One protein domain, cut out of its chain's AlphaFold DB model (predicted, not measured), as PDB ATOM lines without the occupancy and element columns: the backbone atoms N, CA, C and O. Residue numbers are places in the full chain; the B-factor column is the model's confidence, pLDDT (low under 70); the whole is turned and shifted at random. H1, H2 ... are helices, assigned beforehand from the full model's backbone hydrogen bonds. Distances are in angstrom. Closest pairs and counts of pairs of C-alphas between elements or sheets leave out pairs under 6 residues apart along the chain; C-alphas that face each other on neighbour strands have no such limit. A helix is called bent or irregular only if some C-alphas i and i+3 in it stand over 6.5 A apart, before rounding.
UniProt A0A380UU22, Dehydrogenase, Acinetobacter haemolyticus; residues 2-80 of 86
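AT A GLANCE: This is residues 2 to 80 of the 86 residues of the protein "Dehydrogenase" of Acinetobacter haemolyticus (UniProt A0A380UU22). The chain makes an open, loose triangle with an empty middle: H5 and H1 pack together at one corner, H2 and H3 at the second, and H4 is alone at the third. Stretched links without named elements form the sides, and residues 75 to 80 stick out past the H1 and H5 corner. The printed part has 79 residues with five named helices, H1 to H5 in order, and no named strand; the class is all helix. It is only just loose, close to extended, with a radius of gyration of the C-alphas of 16.9 A and spans of 44 by 35 by 22 A.

HOW THE PARTS SIT: H5, residues 65 to 78, touches H1, residues 2 to 12; their closest C-alphas, those of Leu 5 and Val 70, are 6.3 A apart. They run the same way at a shallow tilt of 34 degrees, only just short of steep. H2, residues 22 to 32, touches H3, residues 36 to 42, with the closest C-alphas, those of Lys 26 and Arg 36, 5.5 A apart. These two run opposite ways at a steep tilt of 60 degrees. H4, residues 52 to 58, touches no helix. Every O i to N i+4 pair is within hydrogen-bond range in H3, H4 and H5, against 5 of 7 in H1 and 4 of 7 in H2.

IN THESE COORDINATES: H5 is 19.9 A long, from C-alpha 65 at (-34.200, -33.299, 54.352) to C-alpha 78 at (-33.318, -22.431, 37.691). H1 is 12.9 A long and begins with C-alpha 2 at (-38.238, -39.672, 44.298); H2 is 14.2 A, H3 10.1 A and H4 9.7 A. H1 and H2 are irregular: C-alphas 8 and 11 are 9.5 A apart, and C-alphas 27 and 30 are 7.1 A apart.

THE WHOLE: The two C-alphas farthest apart, those of Phe 31 and Glu 57, are 45.8 A apart. The printed part has no cut; the link from H2 to H3 is tight, and the other three are short. The mean pLDDT of the printed part is 94.5, and no printed residue is under 70.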
ATOM      1  N   GLY A   2     -37.289 -39.696  45.435       92.56
ATOM      2  CA  GLY A   2     -38.238 -39.672  44.298       92.56
ATOM      3  C   GLY A   2     -39.709 -39.407  44.671       92.56
ATOM      4  O   GLY A   2     -40.387 -38.637  43.998       92.56
ATOM      5  N   LYS A   3     -40.187 -39.968  45.793       93.62
ATOM      6  CA  LYS A   3     -41.526 -39.677  46.339       93.62
ATOM      7  C   LYS A   3     -41.696 -38.197  46.729       93.62
ATOM      8  O   LYS A   3     -42.676 -37.602  46.298       93.62
ATOM      9  N   ILE A   4     -40.733 -37.633  47.468       95.75
ATOM     10  CA  ILE A   4     -40.705 -36.220  47.901       95.75
ATOM     11  C   ILE A   4     -40.782 -35.293  46.684       95.75
ATOM     12  O   ILE A   4     -41.649 -34.427  46.607       95.75
ATOM     13  N   LEU A   5     -39.929 -35.526  45.681       96.00
ATOM     14  CA  LEU A   5     -39.908 -34.710  44.467       96.00
ATOM     15  C   LEU A   5     -41.230 -34.797  43.695       96.00
ATOM     16  O   LEU A   5     -41.764 -33.782  43.262       96.00
ATOM     17  N   ARG A   6     -41.822 -35.989  43.582       94.81
ATOM     18  CA  ARG A   6     -43.129 -36.155  42.931       94.81
ATOM     19  C   ARG A   6     -44.260 -35.446  43.680       94.81
ATOM     20  O   ARG A   6     -45.155 -34.917  43.030       94.81
ATOM     21  N   GLN A   7     -44.241 -35.449  45.012       95.50
ATOM     22  CA  GLN A   7     -45.239 -34.747  45.828       95.50
ATOM     23  C   GLN A   7     -45.176 -33.228  45.622       95.50
ATOM     24  O   GLN A   7     -46.222 -32.595  45.549       95.50
ATOM     25  N   ASN A   8     -43.974 -32.670  45.451       96.00
ATOM     26  CA  ASN A   8     -43.766 -31.224  45.348       96.00
ATOM     27  C   ASN A   8     -43.822 -30.685  43.902       96.00
ATOM     28  O   ASN A   8     -44.310 -29.584  43.665       96.00
ATOM     29  N   PHE A   9     -43.373 -31.454  42.904       93.94
ATOM     30  CA  PHE A   9     -43.283 -30.999  41.505       93.94
ATOM     31  C   PHE A   9     -44.299 -31.659  40.558       93.94
ATOM     32  O   PHE A   9     -44.437 -31.228  39.404       93.94
ATOM     33  N   GLY A  10     -45.038 -32.660  41.040       90.75
ATOM     34  CA  GLY A  10     -46.058 -33.387  40.290       90.75
ATOM     35  C   GLY A  10     -45.483 -34.362  39.261       90.75
ATOM     36  O   GLY A  10     -44.345 -34.818  39.356       90.75
ATOM     37  N   ASN A  11     -46.291 -34.686  38.248       89.56
ATOM     38  CA  ASN A  11     -45.921 -35.609  37.166       89.56
ATOM     39  C   ASN A  11     -45.216 -34.921  35.980       89.56
ATOM     40  O   ASN A  11     -45.015 -35.561  34.954       89.56
ATOM     41  N   ARG A  12     -44.837 -33.642  36.118       89.38
ATOM     42  CA  ARG A  12     -44.137 -32.858  35.078       89.38
ATOM     43  C   ARG A  12     -42.719 -33.357  34.789       89.38
ATOM     44  O   ARG A  12     -42.128 -33.006  33.777       89.38
ATOM     45  N   PHE A  13     -42.159 -34.159  35.690       91.06
ATOM     46  CA  PHE A  13     -40.837 -34.754  35.540       91.06
ATOM     47  C   PHE A  13     -40.921 -36.269  35.754       91.06
ATOM     48  O   PHE A  13     -41.756 -36.734  36.542       91.06
ATOM     49  N   PRO A  14     -40.053 -37.057  35.094       90.81
ATOM     50  CA  PRO A  14     -40.095 -38.517  35.133       90.81
ATOM     51  C   PRO A  14     -39.498 -39.082  36.434       90.81
ATOM     52  O   PRO A  14     -38.569 -39.888  36.416       90.81
ATOM     53  N   PHE A  15     -40.015 -38.671  37.595       93.38
ATOM     54  CA  PHE A  15     -39.538 -39.194  38.874       93.38
ATOM     55  C   PHE A  15     -39.875 -40.685  39.035       93.38
ATOM     56  O   PHE A  15     -40.988 -41.116  38.706       93.38
ATOM     57  N   PRO A  16     -38.951 -41.484  39.600       91.06
ATOM     58  CA  PRO A  16     -39.152 -42.915  39.764       91.06
ATOM     59  C   PRO A  16     -40.325 -43.208  40.703       91.06
ATOM     60  O   PRO A  16     -40.484 -42.583  41.757       91.06
ATOM     61  N   ARG A  17     -41.153 -44.190  40.325       91.56
ATOM     62  CA  ARG A  17     -42.295 -44.647  41.136       91.56
ATOM     63  C   ARG A  17     -41.999 -45.906  41.944       91.56
ATOM     64  O   ARG A  17     -42.564 -46.061  43.019       91.56
ATOM     65  N   ASN A  18     -41.101 -46.743  41.434       91.50
ATOM     66  CA  ASN A  18     -40.755 -48.046  41.981       91.50
ATOM     67  C   ASN A  18     -39.242 -48.137  42.184       91.50
ATOM     68  O   ASN A  18     -38.478 -47.388  41.572       91.50
ATOM     69  N   GLN A  19     -38.818 -49.069  43.029       89.75
ATOM     70  CA  GLN A  19     -37.411 -49.406  43.205       89.75
ATOM     71  C   GLN A  19     -37.052 -50.572  42.279       89.75
ATOM     72  O   GLN A  19     -37.831 -51.516  42.141       89.75
ATOM     73  N   LEU A  20     -35.879 -50.513  41.649       90.62
ATOM     74  CA  LEU A  20     -35.345 -51.634  40.879       90.62
ATOM     75  C   LEU A  20     -34.803 -52.692  41.856       90.62
ATOM     76  O   LEU A  20     -33.970 -52.344  42.697       90.62
ATOM     77  N   PRO A  21     -35.219 -53.970  41.768       93.88
ATOM     78  CA  PRO A  21     -34.666 -55.018  42.620       93.88
ATOM     79  C   PRO A  21     -33.146 -55.127  42.471       93.88
ATOM     80  O   PRO A  21     -32.617 -55.090  41.356       93.88
ATOM     81  N   LYS A  22     -32.435 -55.322  43.589       94.88
ATOM     82  CA  LYS A  22     -30.964 -55.407  43.602       94.88
ATOM     83  C   LYS A  22     -30.434 -56.495  42.666       94.88
ATOM     84  O   LYS A  22     -29.448 -56.272  41.974       94.88
ATOM     85  N   SER A  23     -31.104 -57.645  42.596       94.88
ATOM     86  CA  SER A  23     -30.749 -58.744  41.688       94.88
ATOM     87  C   SER A  23     -30.806 -58.325  40.216       94.88
ATOM     88  O   SER A  23     -29.854 -58.559  39.474       94.88
ATOM     89  N   ALA A  24     -31.879 -57.642  39.814       95.62
ATOM     90  CA  ALA A  24     -32.019 -57.094  38.470       95.62
ATOM     91  C   ALA A  24     -30.929 -56.048  38.193       95.62
ATOM     92  O   ALA A  24     -30.261 -56.110  37.162       95.62
ATOM     93  N   PHE A  25     -30.670 -55.136  39.137       95.88
ATOM     94  CA  PHE A  25     -29.611 -54.142  38.966       95.88
ATOM     95  C   PHE A  25     -28.211 -54.764  38.919       95.88
ATOM     96  O   PHE A  25     -27.357 -54.296  38.181       95.88
ATOM     97  N   LYS A  26     -27.962 -55.862  39.635       96.19
ATOM     98  CA  LYS A  26     -26.685 -56.585  39.579       96.19
ATOM     99  C   LYS A  26     -26.464 -57.258  38.222       96.19
ATOM    100  O   LYS A  26     -25.321 -57.373  37.782       96.19
ATOM    101  N   LEU A  27     -27.542 -57.690  37.565       96.12
ATOM    102  CA  LEU A  27     -27.485 -58.282  36.231       96.12
ATOM    103  C   LEU A  27     -27.218 -57.226  35.153       96.12
ATOM    104  O   LEU A  27     -26.330 -57.422  34.327       96.12
ATOM    105  N   PHE A  28     -27.957 -56.112  35.182       95.94
ATOM    106  CA  PHE A  28     -27.924 -55.107  34.113       95.94
ATOM    107  C   PHE A  28     -26.994 -53.915  34.378       95.94
ATOM    108  O   PHE A  28     -26.570 -53.248  33.441       95.94
ATOM    109  N   GLY A  29     -26.633 -53.662  35.636       94.88
ATOM    110  CA  GLY A  29     -25.755 -52.571  36.063       94.88
ATOM    111  C   GLY A  29     -24.416 -52.490  35.320       94.88
ATOM    112  O   GLY A  29     -24.021 -51.373  34.983       94.88
ATOM    113  N   PRO A  30     -23.749 -53.612  34.970       95.62
ATOM    114  CA  PRO A  30     -22.525 -53.579  34.168       95.62
ATOM    115  C   PRO A  30     -22.678 -52.891  32.809       95.62
ATOM    116  O   PRO A  30     -21.760 -52.195  32.386       95.62
ATOM    117  N   PHE A  31     -23.838 -53.004  32.155       97.06
ATOM    118  CA  PHE A  31     -24.099 -52.306  30.889       97.06
ATOM    119  C   PHE A  31     -24.234 -50.787  31.065       97.06
ATOM    120  O   PHE A  31     -24.075 -50.041  30.107       97.06
ATOM    121  N   ALA A  32     -24.493 -50.330  32.292       94.81
ATOM    122  CA  ALA A  32     -24.537 -48.923  32.678       94.81
ATOM    123  C   ALA A  32     -23.243 -48.450  33.377       94.81
ATOM    124  O   ALA A  32     -23.230 -47.373  33.966       94.81
ATOM    125  N   GLY A  33     -22.163 -49.244  33.344       96.38
ATOM    126  CA  GLY A  33     -20.863 -48.887  33.929       96.38
ATOM    127  C   GLY A  33     -20.694 -49.229  35.415       96.38
ATOM    128  O   GLY A  33     -19.671 -48.890  36.007       96.38
ATOM    129  N   PHE A  34     -21.649 -49.930  36.033       96.75
ATOM    130  CA  PHE A  34     -21.552 -50.348  37.434       96.75
ATOM    131  C   PHE A  34     -21.008 -51.771  37.562       96.75
ATOM    132  O   PHE A  34     -21.614 -52.729  37.081       96.75
ATOM    133  N   SER A  35     -19.895 -51.949  38.279       97.00
ATOM    134  CA  SER A  35     -19.385 -53.295  38.557       97.00
ATOM    135  C   SER A  35     -20.362 -54.085  39.438       97.00
ATOM    136  O   SER A  35     -21.050 -53.532  40.301       97.00
ATOM    137  N   ARG A  36     -20.407 -55.412  39.267       95.94
ATOM    138  CA  ARG A  36     -21.257 -56.281  40.103       95.94
ATOM    139  C   ARG A  36     -20.938 -56.134  41.592       95.94
ATOM    140  O   ARG A  36     -21.857 -56.157  42.405       95.94
ATOM    141  N   SER A  37     -19.662 -55.960  41.939       97.19
ATOM    142  CA  SER A  37     -19.218 -55.730  43.318       97.19
ATOM    143  C   SER A  37     -19.705 -54.388  43.854       97.19
ATOM    144  O   SER A  37     -20.156 -54.322  44.991       97.19
ATOM    145  N   PHE A  38     -19.689 -53.330  43.037       96.75
ATOM    146  CA  PHE A  38     -20.240 -52.037  43.434       96.75
ATOM    147  C   PHE A  38     -21.733 -52.148  43.752       96.75
ATOM    148  O   PHE A  38     -22.163 -51.704  44.815       96.75
ATOM    149  N   VAL A  39     -22.508 -52.795  42.876       96.00
ATOM    150  CA  VAL A  39     -23.941 -53.021  43.117       96.00
ATOM    151  C   VAL A  39     -24.155 -53.845  44.386       96.00
ATOM    152  O   VAL A  39     -25.015 -53.511  45.199       96.00
ATOM    153  N   GLU A  40     -23.363 -54.899  44.585       95.31
ATOM    154  CA  GLU A  40     -23.484 -55.746  45.768       95.31
ATOM    155  C   GLU A  40     -23.207 -54.980  47.062       95.31
ATOM    156  O   GLU A  40     -23.950 -55.132  48.022       95.31
ATOM    157  N   LEU A  41     -22.180 -54.137  47.088       95.50
ATOM    158  CA  LEU A  41     -21.732 -53.495  48.321       95.50
ATOM    159  C   LEU A  41     -22.461 -52.183  48.634       95.50
ATOM    160  O   LEU A  41     -22.474 -51.771  49.787       95.50
ATOM    161  N   ASN A  42     -23.074 -51.529  47.640       94.44
ATOM    162  CA  ASN A  42     -23.564 -50.154  47.803       94.44
ATOM    163  C   ASN A  42     -25.068 -49.973  47.551       94.44
ATOM    164  O   ASN A  42     -25.630 -48.964  47.966       94.44
ATOM    165  N   MET A  43     -25.745 -50.904  46.870       93.19
ATOM    166  CA  MET A  43     -27.106 -50.665  46.367       93.19
ATOM    167  C   MET A  43     -28.175 -51.470  47.099       93.19
ATOM    168  O   MET A  43     -27.995 -52.646  47.408       93.19
ATOM    169  N   GLY A  44     -29.338 -50.843  47.301       90.38
ATOM    170  CA  GLY A  44     -30.524 -51.486  47.875       90.38
ATOM    171  C   GLY A  44     -30.524 -51.606  49.402       90.38
ATOM    172  O   GLY A  44     -31.397 -52.276  49.946       90.38
ATOM    173  N   TYR A  45     -29.581 -50.964  50.094       90.19
ATOM    174  CA  TYR A  45     -29.550 -50.925  51.556       90.19
ATOM    175  C   TYR A  45     -30.346 -49.720  52.083       90.19
ATOM    176  O   TYR A  45     -30.111 -48.598  51.625       90.19
ATOM    177  N   PRO A  46     -31.283 -49.909  53.033       88.44
ATOM    178  CA  PRO A  46     -31.919 -48.788  53.709       88.44
ATOM    179  C   PRO A  46     -30.879 -48.077  54.578       88.44
ATOM    180  O   PRO A  46     -30.164 -48.713  55.351       88.44
ATOM    181  N   ILE A  47     -30.794 -46.757  54.444       83.56
ATOM    182  CA  ILE A  47     -29.856 -45.946  55.217       83.56
ATOM    183  C   ILE A  47     -30.624 -45.287  56.356       83.56
ATOM    184  O   ILE A  47     -31.623 -44.606  56.124       83.56
ATOM    185  N   TYR A  48     -30.132 -45.482  57.577       87.31
ATOM    186  CA  TYR A  48     -30.650 -44.847  58.781       87.31
ATOM    187  C   TYR A  48     -29.550 -43.978  59.379       87.31
ATOM    188  O   TYR A  48     -28.458 -44.465  59.667       87.31
ATOM    189  N   PHE A  49     -29.838 -42.694  59.560       87.44
ATOM    190  CA  PHE A  49     -28.904 -41.753  60.164       87.44
ATOM    191  C   PHE A  49     -29.330 -41.464  61.599       87.44
ATOM    192  O   PHE A  49     -30.457 -41.036  61.840       87.44
ATOM    193  N   ASN A  50     -28.417 -41.676  62.544       92.75
ATOM    194  CA  ASN A  50     -28.556 -41.180  63.906       92.75
ATOM    195  C   ASN A  50     -27.611 -39.985  64.082       92.75
ATOM    196  O   ASN A  50     -26.393 -40.150  64.091       92.75
ATOM    197  N   ALA A  51     -28.188 -38.790  64.208       94.88
ATOM    198  CA  ALA A  51     -27.460 -37.538  64.411       94.88
ATOM    199  C   ALA A  51     -27.500 -37.052  65.873       94.88
ATOM    200  O   ALA A  51     -27.124 -35.920  66.164       94.88
ATOM    201  N   GLN A  52     -27.946 -37.892  66.810       97.12
ATOM    202  CA  GLN A  52     -28.165 -37.504  68.203       97.12
ATOM    203  C   GLN A  52     -26.883 -36.999  68.870       97.12
ATOM    204  O   GLN A  52     -26.914 -35.990  69.565       97.12
ATOM    205  N   LYS A  53     -25.742 -37.652  68.618       97.56
ATOM    206  CA  LYS A  53     -24.462 -37.265  69.223       97.56
ATOM    207  C   LYS A  53     -24.057 -35.835  68.856       97.56
ATOM    208  O   LYS A  53     -23.743 -35.040  69.731       97.56
ATOM    209  N   SER A  54     -24.093 -35.490  67.571       97.75
ATOM    210  CA  SER A  54     -23.744 -34.146  67.100       97.75
ATOM    211  C   SER A  54     -24.758 -33.093  67.543       97.75
ATOM    212  O   SER A  54     -24.374 -31.972  67.862       97.75
ATOM    213  N   GLN A  55     -26.041 -33.446  67.616       97.62
ATOM    214  CA  GLN A  55     -27.068 -32.557  68.158       97.62
ATOM    215  C   GLN A  55     -26.836 -32.258  69.644       97.62
ATOM    216  O   GLN A  55     -26.911 -31.103  70.054       97.62
ATOM    217  N   GLN A  56     -26.542 -33.286  70.445       98.38
ATOM    218  CA  GLN A  56     -26.423 -33.174  71.900       98.38
ATOM    219  C   GLN A  56     -25.085 -32.587  72.349       98.38
ATOM    220  O   GLN A  56     -25.062 -31.703  73.198       98.38
ATOM    221  N   GLU A  57     -23.975 -33.073  71.796       98.38
ATOM    222  CA  GLU A  57     -22.635 -32.693  72.256       98.38
ATOM    223  C   GLU A  57     -22.119 -31.427  71.572       98.38
ATOM    224  O   GLU A  57     -21.326 -30.693  72.156       98.38
ATOM    225  N   LEU A  58     -22.557 -31.162  70.337       98.12
ATOM    226  CA  LEU A  58     -22.046 -30.054  69.522       98.12
ATOM    227  C   LEU A  58     -23.104 -28.977  69.246       98.12
ATOM    228  O   LEU A  58     -22.808 -27.994  68.572       98.12
ATOM    229  N   GLY A  59     -24.340 -29.161  69.724       97.69
ATOM    230  CA  GLY A  59     -25.440 -28.221  69.502       97.69
ATOM    231  C   GLY A  59     -25.866 -28.088  68.034       97.69
ATOM    232  O   GLY A  59     -26.554 -27.128  67.684       97.69
ATOM    233  N   ILE A  60     -25.460 -29.019  67.161       97.88
ATOM    234  CA  ILE A  60     -25.708 -28.914  65.718       97.88
ATOM    235  C   ILE A  60     -27.202 -29.061  65.435       97.88
ATOM    236  O   ILE A  60     -27.830 -30.049  65.811       97.88
ATOM    237  N   GLN A  61     -27.749 -28.100  64.696       96.06
ATOM    238  CA  GLN A  61     -29.104 -28.157  64.161       96.06
ATOM    239  C   GLN A  61     -29.053 -28.608  62.703       96.06
ATOM    240  O   GLN A  61     -28.351 -28.020  61.881       96.06
ATOM    241  N   TYR A  62     -29.798 -29.661  62.384       94.12
ATOM    242  CA  TYR A  62     -29.884 -30.186  61.026       94.12
ATOM    243  C   TYR A  62     -31.119 -29.638  60.330       94.12
ATOM    244  O   TYR A  62     -32.201 -29.570  60.911       94.12
ATOM    245  N   ARG A  63     -30.950 -29.280  59.061       93.69
ATOM    246  CA  ARG A  63     -32.062 -28.890  58.204       93.69
ATOM    247  C   ARG A  63     -32.918 -30.103  57.851       93.69
ATOM    248  O   ARG A  63     -32.399 -31.203  57.664       93.69
ATOM    249  N   ASP A  64     -34.218 -29.872  57.701       93.25
ATOM    250  CA  ASP A  64     -35.130 -30.868  57.158       93.25
ATOM    251  C   ASP A  64     -34.685 -31.344  55.758       93.25
ATOM    252  O   ASP A  64     -34.308 -30.559  54.874       93.25
ATOM    253  N   ILE A  65     -34.704 -32.663  55.568       92.56
ATOM    254  CA  ILE A  65     -34.200 -33.299  54.352       92.56
ATOM    255  C   ILE A  65     -35.134 -33.079  53.164       92.56
ATOM    256  O   ILE A  65     -34.658 -32.958  52.037       92.56
ATOM    257  N   GLU A  66     -36.447 -33.013  53.387       95.56
ATOM    258  CA  GLU A  66     -37.410 -32.759  52.319       95.56
ATOM    259  C   GLU A  66     -37.211 -31.356  51.746       95.56
ATOM    260  O   GLU A  66     -37.045 -31.221  50.535       95.56
ATOM    261  N   SER A  67     -37.080 -30.352  52.613       96.88
ATOM    262  CA  SER A  67     -36.774 -28.970  52.228       96.88
ATOM    263  C   SER A  67     -35.496 -28.897  51.391       96.88
ATOM    264  O   SER A  67     -35.478 -28.315  50.309       96.88
ATOM    265  N   SER A  68     -34.438 -29.569  51.855       96.38
ATOM    266  CA  SER A  68     -33.136 -29.584  51.182       96.38
ATOM    267  C   SER A  68     -33.208 -30.240  49.796       96.38
ATOM    268  O   SER A  68     -32.627 -29.745  48.835       96.38
ATOM    269  N   VAL A  69     -33.949 -31.346  49.669       96.44
ATOM    270  CA  VAL A  69     -34.138 -32.067  48.400       96.44
ATOM    271  C   VAL A  69     -34.981 -31.259  47.409       96.44
ATOM    272  O   VAL A  69     -34.674 -31.254  46.215       96.44
ATOM    273  N   VAL A  70     -36.039 -30.593  47.879       97.44
ATOM    274  CA  VAL A  70     -36.927 -29.776  47.038       97.44
ATOM    275  C   VAL A  70     -36.198 -28.545  46.516       97.44
ATOM    276  O   VAL A  70     -36.208 -28.308  45.309       97.44
ATOM    277  N   GLU A  71     -35.518 -27.804  47.390       97.44
ATOM    278  CA  GLU A  71     -34.760 -26.611  47.002       97.44
ATOM    279  C   GLU A  71     -33.609 -26.950  46.060       97.44
ATOM    280  O   GLU A  71     -33.411 -26.255  45.068       97.44
ATOM    281  N   HIS A  72     -32.897 -28.054  46.303       96.94
ATOM    282  CA  HIS A  72     -31.836 -28.480  45.398       96.94
ATOM    283  C   HIS A  72     -32.372 -28.802  43.996       96.94
ATOM    284  O   HIS A  72     -31.776 -28.407  42.998       96.94
ATOM    285  N   PHE A  73     -33.518 -29.483  43.892       96.56
ATOM    286  CA  PHE A  73     -34.120 -29.729  42.583       96.56
ATOM    287  C   PHE A  73     -34.618 -28.440  41.920       96.56
ATOM    288  O   PHE A  73     -34.475 -28.297  40.708       96.56
ATOM    289  N   GLN A  74     -35.160 -27.496  42.695       96.31
ATOM    290  CA  GLN A  74     -35.543 -26.184  42.177       96.31
ATOM    291  C   GLN A  74     -34.330 -25.439  41.610       96.31
ATOM    292  O   GLN A  74     -34.396 -24.960  40.483       96.31
ATOM    293  N   GLN A  75     -33.197 -25.457  42.313       97.25
ATOM    294  CA  GLN A  75     -31.947 -24.894  41.813       97.25
ATOM    295  C   GLN A  75     -31.546 -25.515  40.462       97.25
ATOM    296  O   GLN A  75     -31.207 -24.792  39.535       97.25
ATOM    297  N   LEU A  76     -31.657 -26.840  40.292       95.75
ATOM    298  CA  LEU A  76     -31.360 -27.491  39.004       95.75
ATOM    299  C   LEU A  76     -32.288 -27.046  37.859       95.75
ATOM    300  O   LEU A  76     -31.894 -27.117  36.691       95.75
ATOM    301  N   LEU A  77     -33.522 -26.638  38.168       94.44
ATOM    302  CA  LEU A  77     -34.441 -26.058  37.186       94.44
ATOM    303  C   LEU A  77     -34.044 -24.628  36.835       94.44
ATOM    304  O   LEU A  77     -34.063 -24.271  35.657       94.44
ATOM    305  N   ASP A  78     -33.697 -23.835  37.845       95.69
ATOM    306  CA  ASP A  78     -33.318 -22.431  37.691       95.69
ATOM    307  C   ASP A  78     -31.994 -22.300  36.923       95.69
ATOM    308  O   ASP A  78     -31.884 -21.479  36.014       95.69
ATOM    309  N   ASP A  79     -31.045 -23.202  37.190       96.00
ATOM    310  CA  ASP A  79     -29.754 -23.308  36.500       96.00
ATOM    311  C   ASP A  79     -29.887 -23.894  35.075       96.00
ATOM    312  O   ASP A  79     -28.906 -23.994  34.335       96.00
ATOM    313  N   GLY A  80     -31.086 -24.333  34.669       92.69
ATOM    314  CA  GLY A  80     -31.344 -24.910  33.345       92.69
ATOM    315  C   GLY A  80     -30.716 -26.291  33.107       92.69
ATOM    316  O   GLY A  80     -30.736 -26.788  31.978       92.69
TER     317      GLY A  80